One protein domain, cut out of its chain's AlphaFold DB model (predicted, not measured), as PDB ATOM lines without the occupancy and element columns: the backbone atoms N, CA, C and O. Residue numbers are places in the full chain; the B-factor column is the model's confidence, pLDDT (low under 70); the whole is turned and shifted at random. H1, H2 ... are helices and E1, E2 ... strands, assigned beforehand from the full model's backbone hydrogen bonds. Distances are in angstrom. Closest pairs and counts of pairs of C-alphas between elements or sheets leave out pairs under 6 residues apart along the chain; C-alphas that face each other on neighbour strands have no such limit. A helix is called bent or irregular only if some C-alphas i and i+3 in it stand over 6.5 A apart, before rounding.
ATOM      1  N   GLN A   6      19.777  29.426   1.140       94.50
ATOM      2  CA  GLN A   6      18.360  29.435   1.491       94.50
ATOM      3  C   GLN A   6      17.547  28.923   0.300       94.50
ATOM      4  O   GLN A   6      17.985  29.023  -0.849       94.50
ATOM      5  N   LEU A   7      16.364  28.369   0.564       96.06
ATOM      6  CA  LEU A   7      15.409  28.017  -0.489       96.06
ATOM      7  C   LEU A   7      14.291  29.057  -0.500       96.06
ATOM      8  O   LEU A   7      13.642  29.276   0.520       96.06
ATOM      9  N   ILE A   8      14.056  29.678  -1.650       95.94
ATOM     10  CA  ILE A   8      13.097  30.772  -1.797       95.94
ATOM     11  C   ILE A   8      12.030  30.386  -2.804       95.94
ATOM     12  O   ILE A   8      12.332  29.925  -3.904       95.94
ATOM     13  N   ASN A   9      10.778  30.636  -2.439       97.12
ATOM     14  CA  ASN A   9       9.635  30.552  -3.331       97.12
ATOM     15  C   ASN A   9       9.190  31.961  -3.720       97.12
ATOM     16  O   ASN A   9       8.561  32.674  -2.933       97.12
ATOM     17  N   LEU A  10       9.498  32.347  -4.957       95.19
ATOM     18  CA  LEU A  10       9.177  33.666  -5.502       95.19
ATOM     19  C   LEU A  10       7.674  33.816  -5.776       95.19
ATOM     20  O   LEU A  10       7.142  34.918  -5.670       95.19
ATOM     21  N   SER A  11       6.973  32.717  -6.082       95.88
ATOM     22  CA  SER A  11       5.525  32.734  -6.327       95.88
ATOM     23  C   SER A  11       4.730  33.059  -5.061       95.88
ATOM     24  O   SER A  11       3.743  33.790  -5.125       95.88
ATOM     25  N   LYS A  12       5.152  32.526  -3.906       96.50
ATOM     26  CA  LYS A  12       4.444  32.673  -2.619       96.50
ATOM     27  C   LYS A  12       5.075  33.674  -1.655       96.50
ATOM     28  O   LYS A  12       4.468  33.971  -0.629       96.50
ATOM     29  N   LYS A  13       6.257  34.206  -1.982       95.75
ATOM     30  CA  LYS A  13       7.085  35.020  -1.081       95.75
ATOM     31  C   LYS A  13       7.375  34.301   0.241       95.75
ATOM     32  O   LYS A  13       7.166  34.846   1.323       95.75
ATOM     33  N   GLU A  14       7.821  33.052   0.140       97.38
ATOM     34  CA  GLU A  14       8.214  32.222   1.283       97.38
ATOM     35  C   GLU A  14       9.713  31.905   1.228       97.38
ATOM     36  O   GLU A  14      10.294  31.814   0.143       97.38
ATOM     37  N   VAL A  15      10.326  31.708   2.395       96.38
ATOM     38  CA  VAL A  15      11.737  31.329   2.533       96.38
ATOM     39  C   VAL A  15      11.902  30.182   3.532       96.38
ATOM     40  O   VAL A  15      11.218  30.125   4.557       96.38
ATOM     41  N   ILE A  16      12.812  29.261   3.215       96.81
ATOM     42  CA  ILE A  16      13.315  28.228   4.121       96.81
ATOM     43  C   ILE A  16      14.775  28.539   4.437       96.81
ATOM     44  O   ILE A  16      15.627  28.590   3.542       96.81
ATOM     45  N   ASN A  17      15.040  28.689   5.731       94.25
ATOM     46  CA  ASN A  17      16.343  28.969   6.302       94.25
ATOM     47  C   ASN A  17      16.895  27.716   6.973       94.25
ATOM     48  O   ASN A  17      16.276  27.144   7.866       94.25
ATOM     49  N   TYR A  18      18.106  27.323   6.591       94.44
ATOM     50  CA  TYR A  18      18.764  26.151   7.168       94.44
ATOM     51  C   TYR A  18      19.705  26.499   8.339       94.44
ATOM     52  O   TYR A  18      20.460  25.648   8.797       94.44
ATOM     53  N   SER A  19      19.674  27.738   8.840       88.06
ATOM     54  CA  SER A  19      20.589  28.250   9.877       88.06
ATOM     55  C   SER A  19      20.535  27.477  11.197       88.06
ATOM     56  O   SER A  19      21.558  27.336  11.856       88.06
ATOM     57  N   HIS A  20      19.365  26.948  11.563       91.50
ATOM     58  CA  HIS A  20      19.168  26.151  12.782       91.50
ATOM     59  C   HIS A  20      19.276  24.640  12.548       91.50
ATOM     60  O   HIS A  20      18.899  23.839  13.408       91.50
ATOM     61  N   LEU A  21      19.772  24.236  11.379       92.19
ATOM     62  CA  LEU A  21      20.021  22.849  11.014       92.19
ATOM     63  C   LEU A  21      21.531  22.624  10.888       92.19
ATOM     64  O   LEU A  21      22.267  23.542  10.528       92.19
ATOM     65  N   PRO A  22      22.023  21.392  11.102       87.62
ATOM     66  CA  PRO A  22      23.435  21.061  10.912       87.62
ATOM     67  C   PRO A  22      23.834  20.977   9.421       87.62
ATOM     68  O   PRO A  22      24.683  20.169   9.045       87.62
ATOM     69  N   ALA A  23      23.188  21.752   8.548       88.94
ATOM     70  CA  ALA A  23      23.401  21.746   7.108       88.94
ATOM     71  C   ALA A  23      22.997  23.089   6.498       88.94
ATOM     72  O   ALA A  23      21.810  23.351   6.367       88.94
ATOM     73  N   SER A  24      23.960  23.913   6.083       88.31
ATOM     74  CA  SER A  24      23.676  25.226   5.476       88.31
ATOM     75  C   SER A  24      24.350  25.435   4.122       88.31
ATOM     76  O   SER A  24      23.932  26.308   3.362       88.31
ATOM     77  N   LYS A  25      25.350  24.621   3.762       91.81
ATOM     78  CA  LYS A  25      25.962  24.622   2.421       91.81
ATOM     79  C   LYS A  25      25.232  23.677   1.474       91.81
ATOM     80  O   LYS A  25      24.689  22.670   1.910       91.81
ATOM     81  N   LEU A  26      25.332  23.908   0.163       90.81
ATOM     82  CA  LEU A  26      24.690  23.064  -0.856       90.81
ATOM     83  C   LEU A  26      24.973  21.559  -0.667       90.81
ATOM     84  O   LEU A  26      24.050  20.752  -0.641       90.81
ATOM     85  N   THR A  27      26.241  21.175  -0.484       92.62
ATOM     86  CA  THR A  27      26.624  19.765  -0.283       92.62
ATOM     87  C   THR A  27      26.116  19.199   1.039       92.62
ATOM     88  O   THR A  27      25.821  18.013   1.119       92.62
ATOM     89  N   GLU A  28      26.010  20.035   2.073       94.62
ATOM     90  CA  GLU A  28      25.476  19.634   3.376       94.62
ATOM     91  C   GLU A  28      23.959  19.462   3.301       94.62
ATOM     92  O   GLU A  28      23.450  18.474   3.807       94.62
ATOM     93  N   ILE A  29      23.237  20.359   2.621       95.06
ATOM     94  CA  ILE A  29      21.782  20.268   2.425       95.06
ATOM     95  C   ILE A  29      21.431  18.980   1.671       95.06
ATOM     96  O   ILE A  29      20.555  18.228   2.098       95.06
ATOM     97  N   VAL A  30      22.155  18.696   0.584       94.19
ATOM     98  CA  VAL A  30      21.962  17.480  -0.224       94.19
ATOM     99  C   VAL A  30      22.375  16.216   0.538       94.19
ATOM    100  O   VAL A  30      21.750  15.172   0.386       94.19
ATOM    101  N   GLY A  31      23.437  16.282   1.344       94.25
ATOM    102  CA  GLY A  31      23.946  15.131   2.094       94.25
ATOM    103  C   GLY A  31      23.229  14.869   3.419       94.25
ATOM    104  O   GLY A  31      23.353  13.777   3.969       94.25
ATOM    105  N   ASN A  32      22.501  15.849   3.956       95.50
ATOM    106  CA  ASN A  32      21.826  15.747   5.240       95.50
ATOM    107  C   ASN A  32      20.377  15.253   5.056       95.50
ATOM    108  O   ASN A  32      19.566  15.954   4.445       95.50
ATOM    109  N   PRO A  33      20.008  14.094   5.639       96.00
ATOM    110  CA  PRO A  33      18.669  13.519   5.516       96.00
ATOM    111  C   PRO A  33      17.510  14.424   5.935       96.00
ATOM    112  O   PRO A  33      16.420  14.334   5.370       96.00
ATOM    113  N   VAL A  34      17.722  15.270   6.943       96.56
ATOM    114  CA  VAL A  34      16.703  16.190   7.452       96.56
ATOM    115  C   VAL A  34      16.529  17.352   6.489       96.56
ATOM    116  O   VAL A  34      15.408  17.625   6.067       96.56
ATOM    117  N   ALA A  35      17.628  18.010   6.116       97.06
ATOM    118  CA  ALA A  35      17.585  19.141   5.194       97.06
ATOM    119  C   ALA A  35      17.006  18.717   3.839       97.06
ATOM    120  O   ALA A  35      16.092  19.369   3.339       97.06
ATOM    121  N   SER A  36      17.438  17.569   3.310       96.50
ATOM    122  CA  SER A  36      16.884  16.985   2.087       96.50
ATOM    123  C   SER A  36      15.387  16.689   2.203       96.50
ATOM    124  O   SER A  36      14.634  17.036   1.297       96.50
ATOM    125  N   ALA A  37      14.918  16.119   3.320       97.38
ATOM    126  CA  ALA A  37      13.489  15.887   3.531       97.38
ATOM    127  C   ALA A  37      12.683  17.197   3.559       97.38
ATOM    128  O   ALA A  37      11.636  17.270   2.918       97.38
ATOM    129  N   ILE A  38      13.183  18.237   4.238       97.94
ATOM    130  CA  ILE A  38      12.568  19.578   4.269       97.94
ATOM    131  C   ILE A  38      12.470  20.155   2.857       97.94
ATOM    132  O   ILE A  38      11.382  20.543   2.426       97.94
ATOM    133  N   THR A  39      13.583  20.166   2.115       97.75
ATOM    134  CA  THR A  39      13.624  20.658   0.736       97.75
ATOM    135  C   THR A  39      12.639  19.889  -0.142       97.75
ATOM    136  O   THR A  39      11.792  20.492  -0.798       97.75
ATOM    137  N   THR A  40      12.706  18.556  -0.152       97.94
ATOM    138  CA  THR A  40      11.868  17.717  -1.016       97.94
ATOM    139  C   THR A  40      10.388  17.843  -0.673       97.94
ATOM    140  O   THR A  40       9.570  17.998  -1.580       97.94
ATOM    141  N   TRP A  41      10.029  17.834   0.612       98.31
ATOM    142  CA  TRP A  41       8.646  18.023   1.048       98.31
ATOM    143  C   TRP A  41       8.097  19.369   0.593       98.31
ATOM    144  O   TRP A  41       6.984  19.439   0.068       98.31
ATOM    145  N   TYR A  42       8.892  20.430   0.734       98.44
ATOM    146  CA  TYR A  42       8.502  21.749   0.269       98.44
ATOM    147  C   TYR A  42       8.295  21.778  -1.248       98.44
ATOM    148  O   TYR A  42       7.257  22.247  -1.708       98.44
ATOM    149  N   LEU A  43       9.224  21.227  -2.033       98.31
ATOM    150  CA  LEU A  43       9.101  21.186  -3.494       98.31
ATOM    151  C   LEU A  43       7.849  20.419  -3.952       98.31
ATOM    152  O   LEU A  43       7.131  20.895  -4.829       98.31
ATOM    153  N   ILE A  44       7.541  19.274  -3.333       98.31
ATOM    154  CA  ILE A  44       6.354  18.465  -3.666       98.31
ATOM    155  C   ILE A  44       5.051  19.208  -3.340       98.31
ATOM    156  O   ILE A  44       4.097  19.153  -4.113       98.31
ATOM    157  N   ASN A  45       4.997  19.934  -2.223       98.00
ATOM    158  CA  ASN A  45       3.797  20.681  -1.825       98.00
ATOM    159  C   ASN A  45       3.626  22.016  -2.573       98.00
ATOM    160  O   ASN A  45       2.603  22.686  -2.426       98.00
ATOM    161  N   ASN A  46       4.610  22.406  -3.383       98.06
ATOM    162  CA  ASN A  46       4.629  23.662  -4.127       98.06
ATOM    163  C   ASN A  46       4.948  23.426  -5.616       98.06
ATOM    164  O   ASN A  46       5.622  24.228  -6.260       98.06
ATOM    165  N   ILE A  47       4.462  22.310  -6.175       97.56
ATOM    166  CA  ILE A  47       4.634  21.983  -7.597       97.56
ATOM    167  C   ILE A  47       4.071  23.110  -8.469       97.56
ATOM    168  O   ILE A  47       2.920  23.515  -8.319       97.56
ATOM    169  N   GLY A  48       4.886  23.565  -9.420       97.25
ATOM    170  CA  GLY A  48       4.537  24.636 -10.354       97.25
ATOM    171  C   GLY A  48       4.918  26.039  -9.877       97.25
ATOM    172  O   GLY A  48       4.843  26.971 -10.677       97.25
ATOM    173  N   ASP A  49       5.367  26.199  -8.629       98.19
ATOM    174  CA  ASP A  49       5.897  27.472  -8.145       98.19
ATOM    175  C   ASP A  49       7.325  27.728  -8.653       98.19
ATOM    176  O   ASP A  49       8.102  26.806  -8.916       98.19
ATOM    177  N   THR A  50       7.698  29.007  -8.739       97.00
ATOM    178  CA  THR A  50       9.063  29.430  -9.058       97.00
ATOM    179  C   THR A  50       9.901  29.388  -7.787       97.00
ATOM    180  O   THR A  50       9.872  30.319  -6.977       97.00
ATOM    181  N   ILE A  51      10.639  28.294  -7.612       96.56
ATOM    182  CA  ILE A  51      11.472  28.041  -6.437       96.56
ATOM    183  C   ILE A  51      12.941  28.006  -6.856       96.56
ATOM    184  O   ILE A  51      13.290  27.364  -7.846       96.56
ATOM    185  N   THR A  52      13.806  28.677  -6.099       94.69
ATOM    186  CA  THR A  52      15.253  28.690  -6.337       94.69
ATOM    187  C   THR A  52      16.031  28.578  -5.035       94.69
ATOM    188  O   THR A  52      15.555  28.985  -3.975       94.69
ATOM    189  N   PHE A  53      17.246  28.049  -5.124       94.00
ATOM    190  CA  PHE A  53      18.247  28.260  -4.087       94.00
ATOM    191  C   PHE A  53      18.915  29.618  -4.303       94.00
ATOM    192  O   PHE A  53      19.177  29.991  -5.447       94.00
ATOM    193  N   LEU A  54      19.186  30.328  -3.214       92.31
ATOM    194  CA  LEU A  54      19.964  31.564  -3.205       92.31
ATOM    195  C   LEU A  54      21.134  31.385  -2.246       92.31
ATOM    196  O   LEU A  54      20.942  30.948  -1.108       92.31
ATOM    197  N   SER A  55      22.333  31.685  -2.727       89.44
ATOM    198  CA  SER A  55      23.540  31.768  -1.912       89.44
ATOM    199  C   SER A  55      23.602  33.123  -1.209       89.44
ATOM    200  O   SER A  55      23.180  34.132  -1.766       89.44
ATOM    201  N   GLU A  56      24.219  33.183  -0.029       82.44
ATOM    202  CA  GLU A  56      24.553  34.455   0.641       82.44
ATOM    203  C   GLU A  56      25.399  35.412  -0.225       82.44
ATOM    204  O   GLU A  56      25.463  36.607   0.047       82.44
ATOM    205  N   LEU A  57      26.079  34.875  -1.246       80.50
ATOM    206  CA  LEU A  57      26.922  35.628  -2.178       80.50
ATOM    207  C   LEU A  57      26.162  36.149  -3.405       80.50
ATOM    208  O   LEU A  57      26.727  36.931  -4.170       80.50
ATOM    209  N   ASP A  58      24.934  35.681  -3.632       83.25
ATOM    210  CA  ASP A  58      24.133  36.087  -4.783       83.25
ATOM    211  C   ASP A  58      23.447  37.435  -4.514       83.25
ATOM    212  O   ASP A  58      23.153  37.794  -3.372       83.25
ATOM    213  N   GLU A  59      23.146  38.188  -5.578       78.25
ATOM    214  CA  GLU A  59      22.277  39.358  -5.444       78.25
ATOM    215  C   GLU A  59      20.883  38.903  -5.005       78.25
ATOM    216  O   GLU A  59      20.171  38.200  -5.728       78.25
ATOM    217  N   SER A  60      20.501  39.305  -3.795       74.88
ATOM    218  CA  SER A  60      19.193  38.984  -3.248       74.88
ATOM    219  C   SER A  60      18.087  39.640  -4.085       74.88
ATOM    220  O   SER A  60      18.198  40.825  -4.425       74.88
ATOM    221  N   PRO A  61      16.995  38.920  -4.408       74.88
ATOM    222  CA  PRO A  61      15.775  39.543  -4.894       74.88
ATOM    223  C   PRO A  61      15.371  40.709  -3.987       74.88
ATOM    224  O   PRO A  61      15.474  40.623  -2.762       74.88
ATOM    225  N   GLN A  62      14.870  41.791  -4.588       71.31
ATOM    226  CA  GLN A  62      14.322  42.908  -3.817       71.31
ATOM    227  C   GLN A  62      13.271  42.384  -2.820       71.31
ATOM    228  O   GLN A  62      12.431  41.550  -3.172       71.31
ATOM    229  N   ASP A  63      13.341  42.869  -1.580       78.31
ATOM    230  CA  ASP A  63      12.394  42.593  -0.492       78.31
ATOM    231  C   ASP A  63      12.383  41.163   0.079       78.31
ATOM    232  O   ASP A  63      11.391  40.764   0.695       78.31
ATOM    233  N   ILE A  64      13.463  40.380  -0.060       83.56
ATOM    234  CA  ILE A  64      13.524  39.038   0.556       83.56
ATOM    235  C   ILE A  64      13.320  39.066   2.076       83.56
ATOM    236  O   ILE A  64      12.765  38.135   2.647       83.56
ATOM    237  N   GLU A  65      13.703  40.163   2.727       84.38
ATOM    238  CA  GLU A  65      13.528  40.391   4.166       84.38
ATOM    239  C   GLU A  65      12.049  40.387   4.595       84.38
ATOM    240  O   GLU A  65      11.731  40.192   5.767       84.38
ATOM    241  N   HIS A  66      11.128  40.591   3.648       88.75
ATOM    242  CA  HIS A  66       9.684  40.547   3.870       88.75
ATOM    243  C   HIS A  66       9.059  39.193   3.521       88.75
ATOM    244  O   HIS A  66       7.839  39.035   3.633       88.75
ATOM    245  N   TYR A  67       9.859  38.223   3.074       94.81
ATOM    246  CA  TYR A  67       9.354  36.894   2.767       94.81
ATOM    247  C   TYR A  67       9.017  36.184   4.067       94.81
ATOM    248  O   TYR A  67       9.688  36.319   5.091       94.81
ATOM    249  N   LYS A  68       7.942  35.406   4.026       96.69
ATOM    250  CA  LYS A  68       7.521  34.633   5.180       96.69
ATOM    251  C   LYS A  68       8.481  33.466   5.374       96.69
ATOM    252  O   LYS A  68       8.561  32.575   4.530       96.69
ATOM    253  N   GLU A  69       9.159  33.455   6.509       96.25
ATOM    254  CA  GLU A  69       9.931  32.310   6.973       96.25
ATOM    255  C   GLU A  69       8.960  31.162   7.317       96.25
ATOM    256  O   GLU A  69       7.968  31.360   8.028       96.25
ATOM    257  N   VAL A  70       9.165  29.984   6.716       97.81
ATOM    258  CA  VAL A  70       8.246  28.838   6.851       97.81
ATOM    259  C   VAL A  70       8.920  27.546   7.307       97.81
ATOM    260  O   VAL A  70       8.242  26.519   7.354       97.81
ATOM    261  N   THR A  71      10.205  27.562   7.670       96.56
ATOM    262  CA  THR A  71      10.967  26.345   8.007       96.56
ATOM    263  C   THR A  71      10.317  25.580   9.152       96.56
ATOM    264  O   THR A  71      10.073  24.382   9.015       96.56
ATOM    265  N   ASP A  72       9.940  26.259  10.237       96.31
ATOM    266  CA  ASP A  72       9.328  25.596  11.396       96.31
ATOM    267  C   ASP A  72       7.971  24.972  11.077       96.31
ATOM    268  O   ASP A  72       7.656  23.887  11.567       96.31
ATOM    269  N   ARG A  73       7.174  25.610  10.211       97.81
ATOM    270  CA  ARG A  73       5.926  25.011   9.722       97.81
ATOM    271  C   ARG A  73       6.215  23.698   8.996       97.81
ATOM    272  O   ARG A  73       5.579  22.699   9.300       97.81
ATOM    273  N   ILE A  74       7.182  23.695   8.077       98.19
ATOM    274  CA  ILE A  74       7.532  22.498   7.301       98.19
ATOM    275  C   ILE A  74       8.098  21.393   8.198       98.19
ATOM    276  O   ILE A  74       7.739  20.228   8.034       98.19
ATOM    277  N   ILE A  75       8.933  21.742   9.179       97.56
ATOM    278  CA  ILE A  75       9.434  20.782  10.170       97.56
ATOM    279  C   ILE A  75       8.269  20.169  10.954       97.56
ATOM    280  O   ILE A  75       8.213  18.950  11.105       97.56
ATOM    281  N   ASN A  76       7.316  20.985  11.411       98.06
ATOM    282  CA  ASN A  76       6.145  20.496  12.134       98.06
ATOM    283  C   ASN A  76       5.285  19.564  11.269       98.06
ATOM    284  O   ASN A  76       4.883  18.506  11.755       98.06
ATOM    285  N   ASP A  77       5.064  19.900   9.997       98.25
ATOM    286  CA  ASP A  77       4.343  19.034   9.057       98.25
ATOM    287  C   ASP A  77       5.050  17.675   8.915       98.25
ATOM    288  O   ASP A  77       4.415  16.621   8.989       98.25
ATOM    289  N   LEU A  78       6.378  17.674   8.774       98.25
ATOM    290  CA  LEU A  78       7.175  16.451   8.667       98.25
ATOM    291  C   LEU A  78       7.172  15.606   9.948       98.25
ATOM    292  O   LEU A  78       7.179  14.376   9.865       98.25
ATOM    293  N   ILE A  79       7.147  16.237  11.124       98.00
ATOM    294  CA  ILE A  79       7.021  15.537  12.411       98.00
ATOM    295  C   ILE A  79       5.632  14.905  12.537       98.00
ATOM    296  O   ILE A  79       5.514  13.728  12.878       98.00
ATOM    297  N   GLN A  80       4.576  15.654  12.216       98.06
ATOM    298  CA  GLN A  80       3.198  15.154  12.255       98.06
ATOM    299  C   GLN A  80       2.981  13.973  11.304       98.06
ATOM    300  O   GLN A  80       2.258  13.037  11.643       98.06
ATOM    301  N   ASN A  81       3.645  13.987  10.146       97.75
ATOM    302  CA  ASN A  81       3.597  12.908   9.160       97.75
ATOM    303  C   ASN A  81       4.586  11.764   9.442       97.75
ATOM    304  O   ASN A  81       4.736  10.885   8.598       97.75
ATOM    305  N   GLN A  82       5.245  11.742  10.608       97.31
ATOM    306  CA  GLN A  82       6.188  10.685  10.993       97.31
ATOM    307  C   GLN A  82       7.307  10.494   9.951       97.31
ATOM    308  O   GLN A  82       7.654   9.381   9.565       97.31
ATOM    309  N   ILE A  83       7.869  11.594   9.455       97.56
ATOM    310  CA  ILE A  83       9.068  11.581   8.603       97.56
ATOM    311  C   ILE A  83      10.274  12.034   9.418       97.56
ATOM    312  O   ILE A  83      11.342  11.423   9.352       97.56
ATOM    313  N   LEU A  84      10.087  13.084  10.217       97.69
ATOM    314  CA  LEU A  84      11.095  13.586  11.137       97.69
ATOM    315  C   LEU A  84      10.695  13.333  12.591       97.69
ATOM    316  O   LEU A  84       9.520  13.236  12.936       97.69
ATOM    317  N   LYS A  85      11.703  13.283  13.455       97.31
ATOM    318  CA  LYS A  85      11.572  13.309  14.906       97.31
ATOM    319  C   LYS A  85      12.408  14.459  15.450       97.31
ATOM    320  O   LYS A  85      13.559  14.621  15.047       97.31
ATOM    321  N   ASP A  86      11.829  15.222  16.368       96.69
ATOM    322  CA  ASP A  86      12.542  16.246  17.125       96.69
ATOM    323  C   ASP A  86      13.092  15.650  18.426       96.69
ATOM    324  O   ASP A  86      12.348  15.081  19.228       96.69
ATOM    325  N   GLU A  87      14.406  15.742  18.612       95.81
ATOM    326  CA  GLU A  87      15.125  15.312  19.813       95.81
ATOM    327  C   GLU A  87      15.684  16.508  20.604       95.81
ATOM    328  O   GLU A  87      16.589  16.348  21.425       95.81
ATOM    329  N   GLY A  88      15.139  17.707  20.377       94.62
ATOM    330  CA  GLY A  88      15.484  18.935  21.077       94.62
ATOM    331  C   GLY A  88      16.610  19.704  20.392       94.62
ATOM    332  O   GLY A  88      16.646  19.855  19.171       94.62
ATOM    333  N   LEU A  89      17.535  20.230  21.191       94.56
ATOM    334  CA  LEU A  89      18.641  21.059  20.717       94.56
ATOM    335  C   LEU A  89      19.936  20.246  20.754       94.56
ATOM    336  O   LEU A  89      20.254  19.615  21.759       94.56
ATOM    337  N   MET A  90      20.672  20.252  19.644       93.12
ATOM    338  CA  MET A  90      22.017  19.678  19.555       93.12
ATOM    339  C   MET A  90      23.056  20.637  20.136       93.12
ATOM    340  O   MET A  90      24.013  20.206  20.772       93.12
ATOM    341  N   TYR A  91      22.866  21.932  19.894       94.12
ATOM    342  CA  TYR A  91      23.741  23.004  20.345       94.12
ATOM    343  C   TYR A  91      22.908  24.254  20.615       94.12
ATOM    344  O   TYR A  91      21.961  24.526  19.877       94.12
ATOM    345  N   VAL A  92      23.290  25.008  21.639       93.81
ATOM    346  CA  VAL A  92      22.822  26.367  21.921       93.81
ATOM    347  C   VAL A  92      24.039  27.146  22.384       93.81
ATOM    348  O   VAL A  92      24.801  26.636  23.207       93.81
ATOM    349  N   ASP A  93      24.232  28.341  21.846       93.44
ATOM    350  CA  ASP A  93      25.277  29.238  22.310       93.44
ATOM    351  C   ASP A  93      24.919  29.809  23.693       93.44
ATOM    352  O   ASP A  93      23.777  30.208  23.935       93.44
ATOM    353  N   GLU A  94      25.873  29.794  24.629       93.56
ATOM    354  CA  GLU A  94      25.634  30.239  26.010       93.56
ATOM    355  C   GLU A  94      25.488  31.764  26.117       93.56
ATOM    356  O   GLU A  94      24.766  32.249  26.992       93.56
ATOM    357  N   ASP A  95      26.137  32.509  25.217       94.56
ATOM    358  CA  ASP A  95      26.136  33.970  25.208       94.56
ATOM    359  C   ASP A  95      24.988  34.533  24.347       94.56
ATOM    360  O   ASP A  95      24.446  35.597  24.661       94.56
ATOM    361  N   ASP A  96      24.568  33.809  23.300       91.12
ATOM    362  CA  ASP A  96      23.416  34.157  22.459       91.12
ATOM    363  C   ASP A  96      22.480  32.957  22.187       91.12
ATOM    364  O   ASP A  96      22.633  32.244  21.192       91.12
ATOM    365  N   PRO A  97      21.412  32.777  22.990       89.88
ATOM    366  CA  PRO A  97      20.464  31.674  22.823       89.88
ATOM    367  C   PRO A  97      19.705  31.661  21.488       89.88
ATOM    368  O   PRO A  97      19.030  30.673  21.185       89.88
ATOM    369  N   SER A  98      19.763  32.739  20.694       89.19
ATOM    370  CA  SER A  98      19.197  32.747  19.342       89.19
ATOM    371  C   SER A  98      20.025  31.915  18.358       89.19
ATOM    372  O   SER A  98      19.495  31.455  17.345       89.19
ATOM    373  N   ILE A  99      21.292  31.640  18.680       89.94
ATOM    374  CA  ILE A  99      22.183  30.782  17.905       89.94
ATOM    375  C   ILE A  99      22.093  29.362  18.460       89.94
ATOM    376  O   ILE A  99      22.716  28.997  19.456       89.94
ATOM    377  N   TYR A 100      21.309  28.527  17.787       93.00
ATOM    378  CA  TYR A 100      21.132  27.128  18.160       93.00
ATOM    379  C   TYR A 100      20.994  26.227  16.937       93.00
ATOM    380  O   TYR A 100      20.602  26.670  15.855       93.00
ATOM    381  N   ILE A 101      21.279  24.940  17.138       93.81
ATOM    382  CA  ILE A 101      21.095  23.872  16.155       93.81
ATOM    383  C   ILE A 101      20.113  22.855  16.723       93.81
ATOM    384  O   ILE A 101      20.321  22.314  17.811       93.81
ATOM    385  N   ARG A 102      19.047  22.565  15.976       95.12
ATOM    386  CA  ARG A 102      18.058  21.544  16.344       95.12
ATOM    387  C   ARG A 102      18.605  20.146  16.085       95.12
ATOM    388  O   ARG A 102      19.238  19.886  15.061       95.12
ATOM    389  N   ASN A 103      18.312  19.230  16.998       95.50
ATOM    390  CA  ASN A 103      18.578  17.810  16.834       95.50
ATOM    391  C   ASN A 103      17.356  17.137  16.197       95.50
ATOM    392  O   ASN A 103      16.519  16.548  16.876       95.50
ATOM    393  N   LEU A 104      17.237  17.268  14.878       96.31
ATOM    394  CA  LEU A 104      16.211  16.579  14.103       96.31
ATOM    395  C   LEU A 104      16.786  15.287  13.519       96.31
ATOM    396  O   LEU A 104      17.938  15.255  13.081       96.31
ATOM    397  N   LYS A 105      15.966  14.239  13.451       96.12
ATOM    398  CA  LYS A 105      16.320  12.974  12.798       96.12
ATOM    399  C   LYS A 105      15.263  12.560  11.798       96.12
ATOM    400  O   LYS A 105      14.073  12.664  12.077       96.12
ATOM    401  N   ASN A 106      15.705  12.068  10.649       95.75
ATOM    402  CA  ASN A 106      14.825  11.375   9.719       95.75
ATOM    403  C   ASN A 106      14.616   9.949  10.231       95.75
ATOM    404  O   ASN A 106      15.592   9.234  10.422       95.75
ATOM    405  N   ILE A 107      13.370   9.547  10.483       96.19
ATOM    406  CA  ILE A 107      13.089   8.248  11.118       96.19
ATOM    407  C   ILE A 107      13.261   7.055  10.169       96.19
ATOM    408  O   ILE A 107      13.208   5.911  10.610       96.19
TER     409      ILE A 107
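Overview. This is residues 6 to 107 of the 110 residues of an uncharacterized protein of Paenibacillus sp. LC-T2 (UniProt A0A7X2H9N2). A small three-stranded sheet, E2, E1, E3, and a long bent hairpin, E4 and E5, are bridged by two helices, H2 and H3, packed on each other about perpendicular. Short H1 makes a corner with H2, and residues 68 to 69 run beside E2. The 102 printed residues hold three named helices and five named strands, ordered E1 E2 H1 H2 E3 H3 E4 E5; both sheets are antiparallel and the class is mixed. The whole is compact, with a radius of gyration of the C-alphas of 13.7 A, and spans 34 by 34 by 24 A.

Arrangement. Inner strand E1, residues 6 to 9, is antiparallel to E2, residues 14 to 17, a hairpin with N 16 and O 7 at 2.8 A, and to E3, residues 51 to 55, with N 8 and O 52 at 2.9 A. E2, H1, residues 26 to 31, H2, residues 33 to 45, and E3 form a split strand-helix-strand unit, E1 lying between its strands, with a right-handed crossover. H2 and H3, residues 71 to 80, only graze this sheet; they touch, closest at C-alphas Ile 38 and Ile 74, 6.6 A, about perpendicular at 86 degrees. H1 and H2 only just touch, with 3 pairs of C-alphas within 8 A, only at the corner. Hairpin E4, residues 84 to 92, and E5, residues 100 to 106, has N 85 and O 105 at 2.8 A. The closest C-alphas of H2 and E5, Val 34 and Asn 106, are 5.6 A apart. In H1, H2 and H3 every O i to N i+4 pair is within hydrogen-bond range.

Along the chain. E1 begins at C-alpha 6 (18.360, 29.435, 1.491). H2 is 18.1 A long, H3 14.3 A, E5 19.0 A and E4 20.4 A; E4 bends by 58 degrees at residue 87. E5 ends at C-alpha 106 (14.825, 11.375, 9.719).

Size, cuts and confidence. The farthest C-alphas, Gly 48 and Asp 95, are 42.6 A apart. The printed part has no cut; the E3 to H3 link is long, 15 residues. No printed residue is under 70.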